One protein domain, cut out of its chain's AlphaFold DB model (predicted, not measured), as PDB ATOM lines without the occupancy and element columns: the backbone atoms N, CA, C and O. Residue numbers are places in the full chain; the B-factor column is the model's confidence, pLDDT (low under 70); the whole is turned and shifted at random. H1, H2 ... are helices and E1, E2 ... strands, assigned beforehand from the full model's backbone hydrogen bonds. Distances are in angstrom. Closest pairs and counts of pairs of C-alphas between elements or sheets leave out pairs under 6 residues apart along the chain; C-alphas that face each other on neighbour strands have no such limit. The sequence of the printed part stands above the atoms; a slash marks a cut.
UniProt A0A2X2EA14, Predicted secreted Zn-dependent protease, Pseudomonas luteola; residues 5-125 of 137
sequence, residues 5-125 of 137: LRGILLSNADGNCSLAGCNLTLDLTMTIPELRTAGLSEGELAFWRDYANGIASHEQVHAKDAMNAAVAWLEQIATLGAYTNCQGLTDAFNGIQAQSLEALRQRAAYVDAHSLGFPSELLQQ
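AT A GLANCE: This is residues 5 to 125 of the 137 residues of the protein "Predicted secreted Zn-dependent protease" of Pseudomonas luteola (UniProt A0A2X2EA14). A long helical hairpin, H1 and H2, makes a rod, with a small antiparallel strand hairpin, E1 and E2, at the end where H1 leads to H2. Residues 24 to 41 run from E2 to the far end, where H1 begins. The printed part has 121 residues, two named strands then three named helices, mostly helix; it is extended, radius of gyration of the C-alphas 21.7 A, spans 75 by 26 by 16 A.

IN THESE COORDINATES: Find C-alpha 6 at (29.153, 18.100, 11.986); E1 runs to residue 11, E2 from 17 to 23. H1, residues 42 to 78, starts at (74.522, 2.902, 30.942) and spans 54.2 A; H2, 86 to 114, spans 42.2 A; H3 is 120 to 123.

HOW THE PARTS SIT: Between E1 and E2, N 8 and O 21 are 2.9 A apart, within hydrogen-bond range. The closest C-alphas of E2 and H2, Cys 17 and Cys 86, are 5.1 A apart. H1 and H2 touch, closest at C-alphas His 62 and Ala 108, 6.3 A, a shallow tilt of 21 degrees, opposite ways. H1 and H2 have every O i to N i+4 pair within hydrogen-bond range; H3 is too short for one. H3 touches no helix.

THE WHOLE: C-alphas 14 and 41, the farthest apart, stand 74.9 A apart. The printed part has no cut; the link E2 to H1 is long. Look for pLDDT under 70 at residues 5, 7, 37 to 38 and 115 to 125.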
ATOM      1  N   LEU A   5      32.704  15.123  13.048       58.38
ATOM      2  CA  LEU A   5      32.461  16.110  11.999       58.38
ATOM      3  C   LEU A   5      30.952  16.404  11.934       58.38
ATOM      4  O   LEU A   5      30.141  15.493  11.766       58.38
ATOM      5  N   ARG A   6      30.561  17.676  12.081       70.25
ATOM      6  CA  ARG A   6      29.153  18.100  11.986       70.25
ATOM      7  C   ARG A   6      28.995  19.247  10.996       70.25
ATOM      8  O   ARG A   6      29.542  20.331  11.203       70.25
ATOM      9  N   GLY A   7      28.226  19.003   9.937       66.75
ATOM     10  CA  GLY A   7      27.797  20.024   8.983       66.75
ATOM     11  C   GLY A   7      26.515  20.723   9.439       66.75
ATOM     12  O   GLY A   7      25.618  20.091   9.996       66.75
ATOM     13  N   ILE A   8      26.424  22.028   9.191       77.50
ATOM     14  CA  ILE A   8      25.196  22.812   9.352       77.50
ATOM     15  C   ILE A   8      24.621  23.029   7.953       77.50
ATOM     16  O   ILE A   8      25.258  23.660   7.109       77.50
ATOM     17  N   LEU A   9      23.434  22.485   7.696       78.88
ATOM     18  CA  LEU A   9      22.771  22.569   6.395       78.88
ATOM     19  C   LEU A   9      21.773  23.730   6.384       78.88
ATOM     20  O   LEU A   9      21.048  23.938   7.356       78.88
ATOM     21  N   LEU A  10      21.706  24.450   5.267       74.31
ATOM     22  CA  LEU A  10      20.665  25.435   4.986       74.31
ATOM     23  C   LEU A  10      19.795  24.931   3.848       74.31
ATOM     24  O   LEU A  10      20.312  24.559   2.795       74.31
ATOM     25  N   SER A  11      18.483  24.963   4.049       76.00
ATOM     26  CA  SER A  11      17.509  24.834   2.969       76.00
ATOM     27  C   SER A  11      17.198  26.227   2.431       76.00
ATOM     28  O   SER A  11      16.716  27.090   3.164       76.00
ATOM     29  N   ASN A  12      17.493  26.450   1.154       74.25
ATOM     30  CA  ASN A  12      17.235  27.707   0.466       74.25
ATOM     31  C   ASN A  12      15.785  27.752  -0.036       74.25
ATOM     32  O   ASN A  12      15.146  26.717  -0.227       74.25
ATOM     33  N   ALA A  13      15.271  28.962  -0.280       70.94
ATOM     34  CA  ALA A  13      13.893  29.177  -0.735       70.94
ATOM     35  C   ALA A  13      13.563  28.447  -2.055       70.94
ATOM     36  O   ALA A  13      12.412  28.086  -2.285       70.94
ATOM     37  N   ASP A  14      14.585  28.161  -2.866       77.25
ATOM     38  CA  ASP A  14      14.468  27.478  -4.158       77.25
ATOM     39  C   ASP A  14      14.449  25.938  -4.037       77.25
ATOM     40  O   ASP A  14      14.541  25.233  -5.037       77.25
ATOM     41  N   GLY A  15      14.388  25.392  -2.815       76.81
ATOM     42  CA  GLY A  15      14.424  23.946  -2.542       76.81
ATOM     43  C   GLY A  15      15.829  23.330  -2.540       76.81
ATOM     44  O   GLY A  15      16.008  22.200  -2.089       76.81
ATOM     45  N   ASN A  16      16.836  24.090  -2.976       86.69
ATOM     46  CA  ASN A  16      18.238  23.687  -2.930       86.69
ATOM     47  C   ASN A  16      18.784  23.717  -1.497       86.69
ATOM     48  O   ASN A  16      18.365  24.536  -0.683       86.69
ATOM     49  N   CYS A  17      19.775  22.880  -1.202       89.50
ATOM     50  CA  CYS A  17      20.484  22.887   0.072       89.50
ATOM     51  C   CYS A  17      21.964  23.223  -0.105       89.50
ATOM     52  O   CYS A  17      22.603  22.769  -1.049       89.50
ATOM     53  N   SER A  18      22.518  23.994   0.824       89.94
ATOM     54  CA  SER A  18      23.939  24.355   0.860       89.94
ATOM     55  C   SER A  18      24.486  24.237   2.278       89.94
ATOM     56  O   SER A  18      23.731  24.257   3.254       89.94
ATOM     57  N   LEU A  19      25.804  24.117   2.407       87.62
ATOM     58  CA  LEU A  19      26.452  24.111   3.712       87.62
ATOM     59  C   LEU A  19      26.536  25.553   4.249       87.62
ATOM     60  O   LEU A  19      27.079  26.425   3.578       87.62
ATOM     61  N   ALA A  20      26.019  25.812   5.452       84.38
ATOM     62  CA  ALA A  20      26.279  27.068   6.174       84.38
ATOM     63  C   ALA A  20      27.691  27.109   6.757       84.38
ATOM     64  O   ALA A  20      28.283  28.172   6.911       84.38
ATOM     65  N   GLY A  21      28.184  25.944   7.165       81.94
ATOM     66  CA  GLY A  21      29.443  25.801   7.867       81.94
ATOM     67  C   GLY A  21      29.632  24.376   8.358       81.94
ATOM     68  O   GLY A  21      28.708  23.558   8.342       81.94
ATOM     69  N   CYS A  22      30.846  24.086   8.801       82.88
ATOM     70  CA  CYS A  22      31.178  22.829   9.449       82.88
ATOM     71  C   CYS A  22      32.079  23.095  10.648       82.88
ATOM     72  O   CYS A  22      32.885  24.025  10.637       82.88
ATOM     73  N   ASN A  23      31.933  22.256  11.667       81.94
ATOM     74  CA  ASN A  23      32.887  22.176  12.759       81.94
ATOM     75  C   ASN A  23      33.557  20.809  12.693       81.94
ATOM     76  O   ASN A  23      32.874  19.780  12.644       81.94
ATOM     77  N   LEU A  24      34.887  20.822  12.703       82.19
ATOM     78  CA  LEU A  24      35.716  19.633  12.793       82.19
ATOM     79  C   LEU A  24      36.452  19.650  14.132       82.19
ATOM     80  O   LEU A  24      37.084  20.641  14.494       82.19
ATOM     81  N   THR A  25      36.367  18.539  14.855       83.94
ATOM     82  CA  THR A  25      37.132  18.301  16.079       83.94
ATOM     83  C   THR A  25      38.026  17.097  15.852       83.94
ATOM     84  O   THR A  25      37.548  16.047  15.420       83.94
ATOM     85  N   LEU A  26      39.314  17.273  16.139       81.62
ATOM     86  CA  LEU A  26      40.326  16.235  16.035       81.62
ATOM     87  C   LEU A  26      40.860  15.921  17.434       81.62
ATOM     88  O   LEU A  26      41.508  16.766  18.052       81.62
ATOM     89  N   ASP A  27      40.611  14.699  17.896       85.00
ATOM     90  CA  ASP A  27      41.122  14.190  19.169       85.00
ATOM     91  C   ASP A  27      42.305  13.253  18.914       85.00
ATOM     92  O   ASP A  27      42.136  12.098  18.504       85.00
ATOM     93  N   LEU A  28      43.515  13.754  19.172       81.88
ATOM     94  CA  LEU A  28      44.757  12.994  19.041       81.88
ATOM     95  C   LEU A  28      45.163  12.409  20.392       81.88
ATOM     96  O   LEU A  28      45.261  13.111  21.396       81.88
ATOM     97  N   THR A  29      45.424  11.106  20.418       84.44
ATOM     98  CA  THR A  29      45.961  10.405  21.587       84.44
ATOM     99  C   THR A  29      47.165   9.598  21.145       84.44
ATOM    100  O   THR A  29      47.033   8.711  20.308       84.44
ATOM    101  N   MET A  30      48.324   9.903  21.721       80.44
ATOM    102  CA  MET A  30      49.574   9.182  21.487       80.44
ATOM    103  C   MET A  30      49.962   8.442  22.765       80.44
ATOM    104  O   MET A  30      49.847   8.994  23.861       80.44
ATOM    105  N   THR A  31      50.434   7.204  22.628       79.75
ATOM    106  CA  THR A  31      50.907   6.395  23.759       79.75
ATOM    107  C   THR A  31      52.400   6.160  23.602       79.75
ATOM    108  O   THR A  31      52.818   5.433  22.710       79.75
ATOM    109  N   ILE A  32      53.202   6.766  24.476       80.38
ATOM    110  CA  ILE A  32      54.657   6.584  24.487       80.38
ATOM    111  C   ILE A  32      55.026   5.645  25.643       80.38
ATOM    112  O   ILE A  32      54.518   5.829  26.753       80.38
ATOM    113  N   PRO A  33      55.885   4.634  25.419       78.69
ATOM    114  CA  PRO A  33      56.317   3.731  26.477       78.69
ATOM    115  C   PRO A  33      57.129   4.469  27.549       78.69
ATOM    116  O   PRO A  33      57.990   5.294  27.251       78.69
ATOM    117  N   GLU A  34      56.882   4.127  28.812       82.69
ATOM    118  CA  GLU A  34      57.576   4.677  29.978       82.69
ATOM    119  C   GLU A  34      58.483   3.614  30.614       82.69
ATOM    120  O   GLU A  34      58.082   2.461  30.787       82.69
ATOM    121  N   LEU A  35      59.692   4.007  31.025       83.56
ATOM    122  CA  LEU A  35      60.591   3.144  31.788       83.56
ATOM    123  C   LEU A  35      60.313   3.275  33.287       83.56
ATOM    124  O   LEU A  35      60.742   4.232  33.924       83.56
ATOM    125  N   ARG A  36      59.598   2.309  33.866       72.38
ATOM    126  CA  ARG A  36      59.083   2.443  35.241       72.38
ATOM    127  C   ARG A  36      60.086   2.137  36.361       72.38
ATOM    128  O   ARG A  36      59.851   2.570  37.483       72.38
ATOM    129  N   THR A  37      61.184   1.418  36.106       67.12
ATOM    130  CA  THR A  37      62.047   0.868  37.182       67.12
ATOM    131  C   THR A  37      63.452   0.456  36.699       67.12
ATOM    132  O   THR A  37      63.743  -0.736  36.588       67.12
ATOM    133  N   ALA A  38      64.352   1.388  36.377       68.00
ATOM    134  CA  ALA A  38      65.633   1.002  35.773       68.00
ATOM    135  C   ALA A  38      66.780   0.801  36.781       68.00
ATOM    136  O   ALA A  38      67.331   1.764  37.304       68.00
ATOM    137  N   GLY A  39      67.191  -0.460  36.963       78.31
ATOM    138  CA  GLY A  39      68.551  -0.867  37.359       78.31
ATOM    139  C   GLY A  39      69.403  -1.234  36.136       78.31
ATOM    140  O   GLY A  39      70.130  -2.221  36.160       78.31
ATOM    141  N   LEU A  40      69.208  -0.500  35.037       83.00
ATOM    142  CA  LEU A  40      69.857  -0.735  33.750       83.00
ATOM    143  C   LEU A  40      71.299  -0.219  33.760       83.00
ATOM    144  O   LEU A  40      71.604   0.790  34.402       83.00
ATOM    145  N   SER A  41      72.165  -0.881  33.001       87.44
ATOM    146  CA  SER A  41      73.488  -0.354  32.674       87.44
ATOM    147  C   SER A  41      73.385   0.910  31.812       87.44
ATOM    148  O   SER A  41      72.353   1.214  31.210       87.44
ATOM    149  N   GLU A  42      74.483   1.660  31.719       85.81
ATOM    150  CA  GLU A  42      74.522   2.902  30.942       85.81
ATOM    151  C   GLU A  42      74.226   2.672  29.446       85.81
ATOM    152  O   GLU A  42      73.507   3.464  28.833       85.81
ATOM    153  N   GLY A  43      74.694   1.550  28.886       82.88
ATOM    154  CA  GLY A  43      74.418   1.155  27.502       82.88
ATOM    155  C   GLY A  43      72.946   0.818  27.254       82.88
ATOM    156  O   GLY A  43      72.368   1.266  26.268       82.88
ATOM    157  N   GLU A  44      72.299   0.102  28.176       84.56
ATOM    158  CA  GLU A  44      70.865  -0.205  28.078       84.56
ATOM    159  C   GLU A  44      69.997   1.055  28.233       84.56
ATOM    160  O   GLU A  44      68.987   1.205  27.545       84.56
ATOM    161  N   LEU A  45      70.403   2.001  29.089       85.69
ATOM    162  CA  LEU A  45      69.749   3.310  29.204       85.69
ATOM    163  C   LEU A  45      69.912   4.158  27.940       85.69
ATOM    164  O   LEU A  45      69.013   4.928  27.605       85.69
ATOM    165  N   ALA A  46      71.063   4.088  27.270       84.06
ATOM    166  CA  ALA A  46      71.266   4.753  25.984       84.06
ATOM    167  C   ALA A  46      70.345   4.147  24.914       84.06
ATOM    168  O   ALA A  46      69.555   4.875  24.319       84.06
ATOM    169  N   PHE A  47      70.333   2.815  24.788       83.75
ATOM    170  CA  PHE A  47      69.445   2.106  23.866       83.75
ATOM    171  C   PHE A  47      67.965   2.438  24.101       83.75
ATOM    172  O   PHE A  47      67.233   2.747  23.163       83.75
ATOM    173  N   TRP A  48      67.512   2.418  25.361       85.25
ATOM    174  CA  TRP A  48      66.126   2.749  25.685       85.25
ATOM    175  C   TRP A  48      65.769   4.189  25.296       85.25
ATOM    176  O   TRP A  48      64.676   4.426  24.784       85.25
ATOM    177  N   ARG A  49      66.677   5.150  25.513       84.38
ATOM    178  CA  ARG A  49      66.459   6.551  25.125       84.38
ATOM    179  C   ARG A  49      66.304   6.692  23.617       84.38
ATOM    180  O   ARG A  49      65.375   7.363  23.174       84.38
ATOM    181  N   ASP A  50      67.156   6.028  22.844       83.25
ATOM    182  CA  ASP A  50      67.072   6.055  21.383       83.25
ATOM    183  C   ASP A  50      65.778   5.408  20.886       83.25
ATOM    184  O   ASP A  50      65.092   5.966  20.026       83.25
ATOM    185  N   TYR A  51      65.382   4.285  21.489       83.62
ATOM    186  CA  TYR A  51      64.102   3.644  21.210       83.62
ATOM    187  C   TYR A  51      62.913   4.570  21.520       83.62
ATOM    188  O   TYR A  51      62.050   4.781  20.667       83.62
ATOM    189  N   ALA A  52      62.866   5.166  22.715       85.44
ATOM    190  CA  ALA A  52      61.780   6.056  23.124       85.44
ATOM    191  C   ALA A  52      61.683   7.299  22.224       85.44
ATOM    192  O   ALA A  52      60.583   7.688  21.828       85.44
ATOM    193  N   ASN A  53      62.824   7.884  21.845       84.81
ATOM    194  CA  ASN A  53      62.884   8.993  20.893       84.81
ATOM    195  C   ASN A  53      62.388   8.577  19.502       84.81
ATOM    196  O   ASN A  53      61.656   9.334  18.862       84.81
ATOM    197  N   GLY A  54      62.748   7.375  19.045       84.56
ATOM    198  CA  GLY A  54      62.293   6.843  17.764       84.56
ATOM    199  C   GLY A  54      60.780   6.637  17.715       84.56
ATOM    200  O   GLY A  54      60.140   7.059  16.752       84.56
ATOM    201  N   ILE A  55      60.191   6.087  18.782       86.38
ATOM    202  CA  ILE A  55      58.731   5.986  18.925       86.38
ATOM    203  C   ILE A  55      58.094   7.379  18.969       86.38
ATOM    204  O   ILE A  55      57.141   7.636  18.245       86.38
ATOM    205  N   ALA A  56      58.632   8.321  19.745       86.94
ATOM    206  CA  ALA A  56      58.080   9.674  19.802       86.94
ATOM    207  C   ALA A  56      58.092  10.376  18.431       86.94
ATOM    208  O   ALA A  56      57.103  11.003  18.054       86.94
ATOM    209  N   SER A  57      59.183  10.246  17.671       86.69
ATOM    210  CA  SER A  57      59.301  10.772  16.306       86.69
ATOM    211  C   SER A  57      58.307  10.105  15.348       86.69
ATOM    212  O   SER A  57      57.642  10.783  14.567       86.69
ATOM    213  N   HIS A  58      58.147   8.784  15.449       88.38
ATOM    214  CA  HIS A  58      57.164   8.025  14.680       88.38
ATOM    215  C   HIS A  58      55.734   8.525  14.926       88.38
ATOM    216  O   HIS A  58      55.026   8.893  13.990       88.38
ATOM    217  N   GLU A  59      55.335   8.642  16.191       89.12
ATOM    218  CA  GLU A  59      53.994   9.104  16.556       89.12
ATOM    219  C   GLU A  59      53.742  10.567  16.136       89.12
ATOM    220  O   GLU A  59      52.614  10.950  15.819       89.12
ATOM    221  N   GLN A  60      54.785  11.407  16.072       89.00
ATOM    222  CA  GLN A  60      54.666  12.766  15.526       89.00
ATOM    223  C   GLN A  60      54.305  12.771  14.035       89.00
ATOM    224  O   GLN A  60      53.605  13.684  13.587       89.00
ATOM    225  N   VAL A  61      54.742  11.768  13.263       90.31
ATOM    226  CA  VAL A  61      54.339  11.615  11.856       90.31
ATOM    227  C   VAL A  61      52.843  11.329  11.768       90.31
ATOM    228  O   VAL A  61      52.152  12.025  11.025       90.31
ATOM    229  N   HIS A  62      52.320  10.401  12.576       90.50
ATOM    230  CA  HIS A  62      50.879  10.114  12.635       90.50
ATOM    231  C   HIS A  62      50.055  11.344  13.007       90.50
ATOM    232  O   HIS A  62      49.068  11.659  12.342       90.50
ATOM    233  N   ALA A  63      50.485  12.085  14.032       90.06
ATOM    234  CA  ALA A  63      49.817  13.316  14.443       90.06
ATOM    235  C   ALA A  63      49.793  14.358  13.312       90.06
ATOM    236  O   ALA A  63      48.762  14.984  13.055       90.06
ATOM    237  N   LYS A  64      50.916  14.528  12.603       91.12
ATOM    238  CA  LYS A  64      51.011  15.437  11.455       91.12
ATOM    239  C   LYS A  64      50.104  15.006  10.305       91.12
ATOM    240  O   LYS A  64      49.420  15.852   9.733       91.12
ATOM    241  N   ASP A  65      50.082  13.720   9.975       91.31
ATOM    242  CA  ASP A  65      49.256  13.190   8.892       91.31
ATOM    243  C   ASP A  65      47.759  13.348   9.203       91.31
ATOM    244  O   ASP A  65      47.000  13.768   8.329       91.31
ATOM    245  N   ALA A  66      47.344  13.142  10.457       90.50
ATOM    246  CA  ALA A  66      45.973  13.399  10.896       90.50
ATOM    247  C   ALA A  66      45.581  14.885  10.780       90.50
ATOM    248  O   ALA A  66      44.499  15.203  10.285       90.50
ATOM    249  N   MET A  67      46.467  15.813  11.166       90.62
ATOM    250  CA  MET A  67      46.224  17.254  11.000       90.62
ATOM    251  C   MET A  67      46.121  17.661   9.524       90.62
ATOM    252  O   MET A  67      45.227  18.420   9.155       90.62
ATOM    253  N   ASN A  68      46.999  17.137   8.665       90.44
ATOM    254  CA  ASN A  68      46.951  17.410   7.227       90.44
ATOM    255  C   ASN A  68      45.664  16.868   6.593       90.44
ATOM    256  O   ASN A  68      45.045  17.555   5.782       90.44
ATOM    257  N   ALA A  69      45.241  15.661   6.984       89.06
ATOM    258  CA  ALA A  69      43.979  15.086   6.538       89.06
ATOM    259  C   ALA A  69      42.796  15.969   6.957       89.06
ATOM    260  O   ALA A  69      41.979  16.320   6.113       89.06
ATOM    261  N   ALA A  70      42.754  16.414   8.216       88.12
ATOM    262  CA  ALA A  70      41.719  17.313   8.720       88.12
ATOM    263  C   ALA A  70      41.614  18.618   7.905       88.12
ATOM    264  O   ALA A  70      40.512  19.025   7.531       88.12
ATOM    265  N   VAL A  71      42.746  19.254   7.580       89.75
ATOM    266  CA  VAL A  71      42.774  20.455   6.723       89.75
ATOM    267  C   VAL A  71      42.247  20.139   5.322       89.75
ATOM    268  O   VAL A  71      41.365  20.844   4.834       89.75
ATOM    269  N   ALA A  72      42.709  19.049   4.707       89.00
ATOM    270  CA  ALA A  72      42.243  18.638   3.385       89.00
ATOM    271  C   ALA A  72      40.731  18.339   3.359       89.00
ATOM    272  O   ALA A  72      40.067  18.611   2.358       89.00
ATOM    273  N   TRP A  73      40.156  17.814   4.448       89.25
ATOM    274  CA  TRP A  73      38.704  17.604   4.555       89.25
ATOM    275  C   TRP A  73      37.961  18.931   4.549       89.25
ATOM    276  O   TRP A  73      36.982  19.073   3.818       89.25
ATOM    277  N   LEU A  74      38.427  19.910   5.331       87.75
ATOM    278  CA  LEU A  74      37.829  21.246   5.372       87.75
ATOM    279  C   LEU A  74      37.885  21.926   4.002       87.75
ATOM    280  O   LEU A  74      36.894  22.518   3.580       87.75
ATOM    281  N   GLU A  75      39.004  21.797   3.287       89.81
ATOM    282  CA  GLU A  75      39.149  22.317   1.927       89.81
ATOM    283  C   GLU A  75      38.160  21.657   0.959       89.81
ATOM    284  O   GLU A  75      37.460  22.359   0.234       89.81
ATOM    285  N   GLN A  76      38.023  20.328   0.984       90.44
ATOM    286  CA  GLN A  76      37.046  19.625   0.143       90.44
ATOM    287  C   GLN A  76      35.607  20.029   0.480       90.44
ATOM    288  O   GLN A  76      34.823  20.330  -0.421       90.44
ATOM    289  N   ILE A  77      35.263  20.104   1.768       89.69
ATOM    290  CA  ILE A  77      33.938  20.530   2.233       89.69
ATOM    291  C   ILE A  77      33.633  21.965   1.781       89.69
ATOM    292  O   ILE A  77      32.508  22.240   1.367       89.69
ATOM    293  N   ALA A  78      34.618  22.867   1.799       87.56
ATOM    294  CA  ALA A  78      34.457  24.247   1.340       87.56
ATOM    295  C   ALA A  78      34.162  24.362  -0.167       87.56
ATOM    296  O   ALA A  78      33.619  25.374  -0.607       87.56
ATOM    297  N   THR A  79      34.483  23.331  -0.960       90.56
ATOM    298  CA  THR A  79      34.141  23.281  -2.392       90.56
ATOM    299  C   THR A  79      32.741  22.731  -2.673       90.56
ATOM    300  O   THR A  79      32.295  22.778  -3.821       90.56
ATOM    301  N   LEU A  80      32.023  22.225  -1.657       89.31
ATOM    302  CA  LEU A  80      30.652  21.754  -1.835       89.31
ATOM    303  C   LEU A  80      29.739  22.922  -2.228       89.31
ATOM    304  O   LEU A  80      29.528  23.867  -1.469       89.31
ATOM    305  N   GLY A  81      29.179  22.832  -3.433       87.50
ATOM    306  CA  GLY A  81      28.190  23.780  -3.934       87.50
ATOM    307  C   GLY A  81      26.793  23.560  -3.349       87.50
ATOM    308  O   GLY A  81      26.583  22.802  -2.401       87.50
ATOM    309  N   ALA A  82      25.806  24.215  -3.956       89.94
ATOM    310  CA  ALA A  82      24.406  23.939  -3.662       89.94
ATOM    311  C   ALA A  82      23.968  22.626  -4.332       89.94
ATOM    312  O   ALA A  82      24.279  22.373  -5.495       89.94
ATOM    313  N   TYR A  83      23.206  21.818  -3.607       93.12
ATOM    314  CA  TYR A  83      22.604  20.577  -4.086       93.12
ATOM    315  C   TYR A  83      21.099  20.756  -4.247       93.12
ATOM    316  O   TYR A  83      20.480  21.547  -3.541       93.12
ATOM    317  N   THR A  84      20.491  19.972  -5.134       91.44
ATOM    318  CA  THR A  84      19.042  20.002  -5.395       91.44
ATOM    319  C   THR A  84      18.193  19.546  -4.210       91.44
ATOM    320  O   THR A  84      16.994  19.796  -4.185       91.44
ATOM    321  N   ASN A  85      18.791  18.853  -3.237       87.56
ATOM    322  CA  ASN A  85      18.159  18.498  -1.973       87.56
ATOM    323  C   ASN A  85      19.214  18.251  -0.880       87.56
ATOM    324  O   ASN A  85      20.396  18.028  -1.155       87.56
ATOM    325  N   CYS A  86      18.770  18.267   0.375       86.50
ATOM    326  CA  CYS A  86      19.643  18.118   1.540       86.50
ATOM    327  C   CYS A  86      20.224  16.703   1.684       86.50
ATOM    328  O   CYS A  86      21.295  16.559   2.273       86.50
ATOM    329  N   GLN A  87      19.568  15.674   1.132       89.56
ATOM    330  CA  GLN A  87      20.095  14.308   1.165       89.56
ATOM    331  C   GLN A  87      21.352  14.199   0.300       89.56
ATOM    332  O   GLN A  87      22.372  13.732   0.783       89.56
ATOM    333  N   GLY A  88      21.325  14.731  -0.924       91.25
ATOM    334  CA  GLY A  88      22.488  14.736  -1.812       91.25
ATOM    335  C   GLY A  88      23.679  15.498  -1.227       91.25
ATOM    336  O   GLY A  88      24.813  15.037  -1.337       91.25
ATOM    337  N   LEU A  89      23.429  16.620  -0.544       90.81
ATOM    338  CA  LEU A  89      24.479  17.344   0.181       90.81
ATOM    339  C   LEU A  89      25.035  16.521   1.354       90.81
ATOM    340  O   LEU A  89      26.246  16.479   1.553       90.81
ATOM    341  N   THR A  90      24.162  15.848   2.108       89.50
ATOM    342  CA  THR A  90      24.558  14.968   3.220       89.50
ATOM    343  C   THR A  90      25.398  13.792   2.723       89.50
ATOM    344  O   THR A  90      26.434  13.488   3.308       89.50
ATOM    345  N   ASP A  91      25.001  13.166   1.616       92.00
ATOM    346  CA  ASP A  91      25.720  12.046   1.010       92.00
ATOM    347  C   ASP A  91      27.093  12.483   0.491       92.00
ATOM    348  O   ASP A  91      28.085  11.793   0.719       92.00
ATOM    349  N   ALA A  92      27.180  13.655  -0.149       91.12
ATOM    350  CA  ALA A  92      28.451  14.216  -0.602       91.12
ATOM    351  C   ALA A  92      29.393  14.530   0.572       91.12
ATOM    352  O   ALA A  92      30.567  14.162   0.541       91.12
ATOM    353  N   PHE A  93      28.866  15.153   1.628       90.06
ATOM    354  CA  PHE A  93      29.607  15.454   2.851       90.06
ATOM    355  C   PHE A  93      30.146  14.183   3.527       90.06
ATOM    356  O   PHE A  93      31.337  14.089   3.826       90.06
ATOM    357  N   ASN A  94      29.293  13.171   3.703       87.94
ATOM    358  CA  ASN A  94      29.682  11.885   4.283       87.94
ATOM    359  C   ASN A  94      30.662  11.118   3.381       87.94
ATOM    360  O   ASN A  94      31.557  10.435   3.878       87.94
ATOM    361  N   GLY A  95      30.523  11.242   2.059       90.81
ATOM    362  CA  GLY A  95      31.434  10.649   1.083       90.81
ATOM    363  C   GLY A  95      32.858  11.192   1.204       90.81
ATOM    364  O   GLY A  95      33.803  10.404   1.242       90.81
ATOM    365  N   ILE A  96      33.007  12.516   1.342       90.06
ATOM    366  CA  ILE A  96      34.302  13.176   1.589       90.06
ATOM    367  C   ILE A  96      34.937  12.645   2.876       90.06
ATOM    368  O   ILE A  96      36.108  12.252   2.873       90.06
ATOM    369  N   GLN A  97      34.162  12.577   3.962       85.25
ATOM    370  CA  GLN A  97      34.647  12.058   5.240       85.25
ATOM    371  C   GLN A  97      35.128  10.606   5.107       85.25
ATOM    372  O   GLN A  97      36.230  10.275   5.542       85.25
ATOM    373  N   ALA A  98      34.326   9.737   4.486       88.19
ATOM    374  CA  ALA A  98      34.632   8.314   4.369       88.19
ATOM    375  C   ALA A  98      35.900   8.052   3.544       88.19
ATOM    376  O   ALA A  98      36.769   7.297   3.982       88.19
ATOM    377  N   GLN A  99      36.026   8.691   2.377       88.81
ATOM    378  CA  GLN A  99      37.203   8.539   1.513       88.81
ATOM    379  C   GLN A  99      38.473   8.980   2.225       88.81
ATOM    380  O   GLN A  99      39.517   8.332   2.145       88.81
ATOM    381  N   SER A 100      38.374  10.086   2.942       86.25
ATOM    382  CA  SER A 100      39.554  10.705   3.492       86.25
ATOM    383  C   SER A 100      39.989  10.067   4.818       86.25
ATOM    384  O   SER A 100      41.185  10.001   5.100       86.25
ATOM    385  N   LEU A 101      39.050   9.501   5.586       87.94
ATOM    386  CA  LEU A 101      39.355   8.627   6.721       87.94
ATOM    387  C   LEU A 101      40.035   7.330   6.263       87.94
ATOM    388  O   LEU A 101      40.969   6.860   6.911       87.94
ATOM    389  N   GLU A 102      39.597   6.759   5.140       90.44
ATOM    390  CA  GLU A 102      40.244   5.580   4.561       90.44
ATOM    391  C   GLU A 102      41.675   5.887   4.096       90.44
ATOM    392  O   GLU A 102      42.603   5.152   4.432       90.44
ATOM    393  N   ALA A 103      41.888   7.016   3.416       89.25
ATOM    394  CA  ALA A 103      43.227   7.456   3.028       89.25
ATOM    395  C   ALA A 103      44.149   7.661   4.245       89.25
ATOM    396  O   ALA A 103      45.304   7.230   4.225       89.25
ATOM    397  N   LEU A 104      43.637   8.259   5.330       90.94
ATOM    398  CA  LEU A 104      44.391   8.430   6.574       90.94
ATOM    399  C   LEU A 104      44.767   7.078   7.203       90.94
ATOM    400  O   LEU A 104      45.906   6.903   7.628       90.94
ATOM    401  N   ARG A 105      43.853   6.099   7.213       91.38
ATOM    402  CA  ARG A 105      44.140   4.740   7.710       91.38
ATOM    403  C   ARG A 105      45.221   4.040   6.897       91.38
ATOM    404  O   ARG A 105      46.129   3.451   7.476       91.38
ATOM    405  N   GLN A 106      45.148   4.119   5.570       92.56
ATOM    406  CA  GLN A 106      46.158   3.530   4.687       92.56
ATOM    407  C   GLN A 106      47.524   4.185   4.891       92.56
ATOM    408  O   GLN A 106      48.549   3.501   4.929       92.56
ATOM    409  N   ARG A 107      47.542   5.509   5.073       91.19
ATOM    410  CA  ARG A 107      48.760   6.252   5.377       91.19
ATOM    411  C   ARG A 107      49.356   5.854   6.729       91.19
ATOM    412  O   ARG A 107      50.557   5.603   6.782       91.19
ATOM    413  N   ALA A 108      48.539   5.750   7.775       90.81
ATOM    414  CA  ALA A 108      48.985   5.299   9.092       90.81
ATOM    415  C   ALA A 108      49.597   3.889   9.012       90.81
ATOM    416  O   ALA A 108      50.750   3.699   9.383       90.81
ATOM    417  N   ALA A 109      48.902   2.938   8.377       89.56
ATOM    418  CA  ALA A 109      49.420   1.582   8.185       89.56
ATOM    419  C   ALA A 109      50.752   1.550   7.407       89.56
ATOM    420  O   ALA A 109      51.632   0.739   7.697       89.56
ATOM    421  N   TYR A 110      50.932   2.440   6.424       89.50
ATOM    422  CA  TYR A 110      52.206   2.577   5.720       89.50
ATOM    423  C   TYR A 110      53.327   3.069   6.645       89.50
ATOM    424  O   TYR A 110      54.426   2.510   6.610       89.50
ATOM    425  N   VAL A 111      53.060   4.104   7.449       88.44
ATOM    426  CA  VAL A 111      54.021   4.677   8.405       88.44
ATOM    427  C   VAL A 111      54.416   3.630   9.449       88.44
ATOM    428  O   VAL A 111      55.611   3.440   9.672       88.44
ATOM    429  N   ASP A 112      53.452   2.875   9.984       87.00
ATOM    430  CA  ASP A 112      53.680   1.753  10.910       87.00
ATOM    431  C   ASP A 112      54.620   0.696  10.315       87.00
ATOM    432  O   ASP A 112      55.537   0.216  10.981       87.00
ATOM    433  N   ALA A 113      54.426   0.353   9.039       82.62
ATOM    434  CA  ALA A 113      55.187  -0.702   8.379       82.62
ATOM    435  C   ALA A 113      56.591  -0.278   7.904       82.62
ATOM    436  O   ALA A 113      57.459  -1.136   7.752       82.62
ATOM    437  N   HIS A 114      56.832   1.013   7.642       80.06
ATOM    438  CA  HIS A 114      58.043   1.460   6.927       80.06
ATOM    439  C   HIS A 114      58.818   2.580   7.615       80.06
ATOM    440  O   HIS A 114      59.894   2.955   7.153       80.06
ATOM    441  N   SER A 115      58.271   3.185   8.661       69.81
ATOM    442  CA  SER A 115      58.826   4.400   9.253       69.81
ATOM    443  C   SER A 115      58.904   4.288  10.759       69.81
ATOM    444  O   SER A 115      58.544   5.217  11.468       69.81
ATOM    445  N   LEU A 116      59.414   3.168  11.261       64.69
ATOM    446  CA  LEU A 116      59.876   3.109  12.638       64.69
ATOM    447  C   LEU A 116      60.959   4.187  12.785       64.69
ATOM    448  O   LEU A 116      61.980   4.104  12.109       64.69
ATOM    449  N   GLY A 117      60.732   5.230  13.583       60.09
ATOM    450  CA  GLY A 117      61.610   6.407  13.692       60.09
ATOM    451  C   GLY A 117      62.999   6.130  14.287       60.09
ATOM    452  O   GLY A 117      63.598   7.026  14.873       60.09
ATOM    453  N   PHE A 118      63.501   4.898  14.188       62.09
ATOM    454  CA  PHE A 118      64.797   4.469  14.681       62.09
ATOM    455  C   PHE A 118      65.913   4.823  13.690       62.09
ATOM    456  O   PHE A 118      65.748   4.663  12.477       62.09
ATOM    457  N   PRO A 119      67.096   5.213  14.186       53.12
ATOM    458  CA  PRO A 119      68.322   5.121  13.407       53.12
ATOM    459  C   PRO A 119      68.502   3.676  12.911       53.12
ATOM    460  O   PRO A 119      68.465   2.730  13.701       53.12
ATOM    461  N   SER A 120      68.704   3.492  11.605       51.56
ATOM    462  CA  SER A 120      68.879   2.178  10.960       51.56
ATOM    463  C   SER A 120      70.032   1.347  11.545       51.56
ATOM    464  O   SER A 120      70.034   0.122  11.440       51.56
ATOM    465  N   GLU A 121      70.985   2.008  12.196       49.44
ATOM    466  CA  GLU A 121      72.155   1.422  12.853       49.44
ATOM    467  C   GLU A 121      71.782   0.527  14.051       49.44
ATOM    468  O   GLU A 121      72.448  -0.480  14.288       49.44
ATOM    469  N   LEU A 122      70.675   0.813  14.752       49.91
ATOM    470  CA  LEU A 122      70.210   0.008  15.892       49.91
ATOM    471  C   LEU A 122      69.495  -1.279  15.458       49.91
ATOM    472  O   LEU A 122      69.624  -2.307  16.117       49.91
ATOM    473  N   LEU A 123      68.803  -1.258  14.313       50.44
ATOM    474  CA  LEU A 123      68.133  -2.440  13.754       50.44
ATOM    475  C   LEU A 123      69.133  -3.479  13.224       50.44
ATOM    476  O   LEU A 123      68.836  -4.671  13.233       50.44
ATOM    477  N   GLN A 124      70.321  -3.047  12.790       46.84
ATOM    478  CA  GLN A 124      71.369  -3.956  12.315       46.84
ATOM    479  C   GLN A 124      72.127  -4.667  13.447       46.84
ATOM    480  O   GLN A 124      72.780  -5.675  13.185       46.84
ATOM    481  N   GLN A 125      72.034  -4.190  14.695       45.16
ATOM    482  CA  GLN A 125      72.719  -4.799  15.846       45.16
ATOM    483  C   GLN A 125      71.838  -5.729  16.685       45.16
ATOM    484  O   GLN A 125      72.365  -6.541  17.443       45.16
TER     485      GLN A 125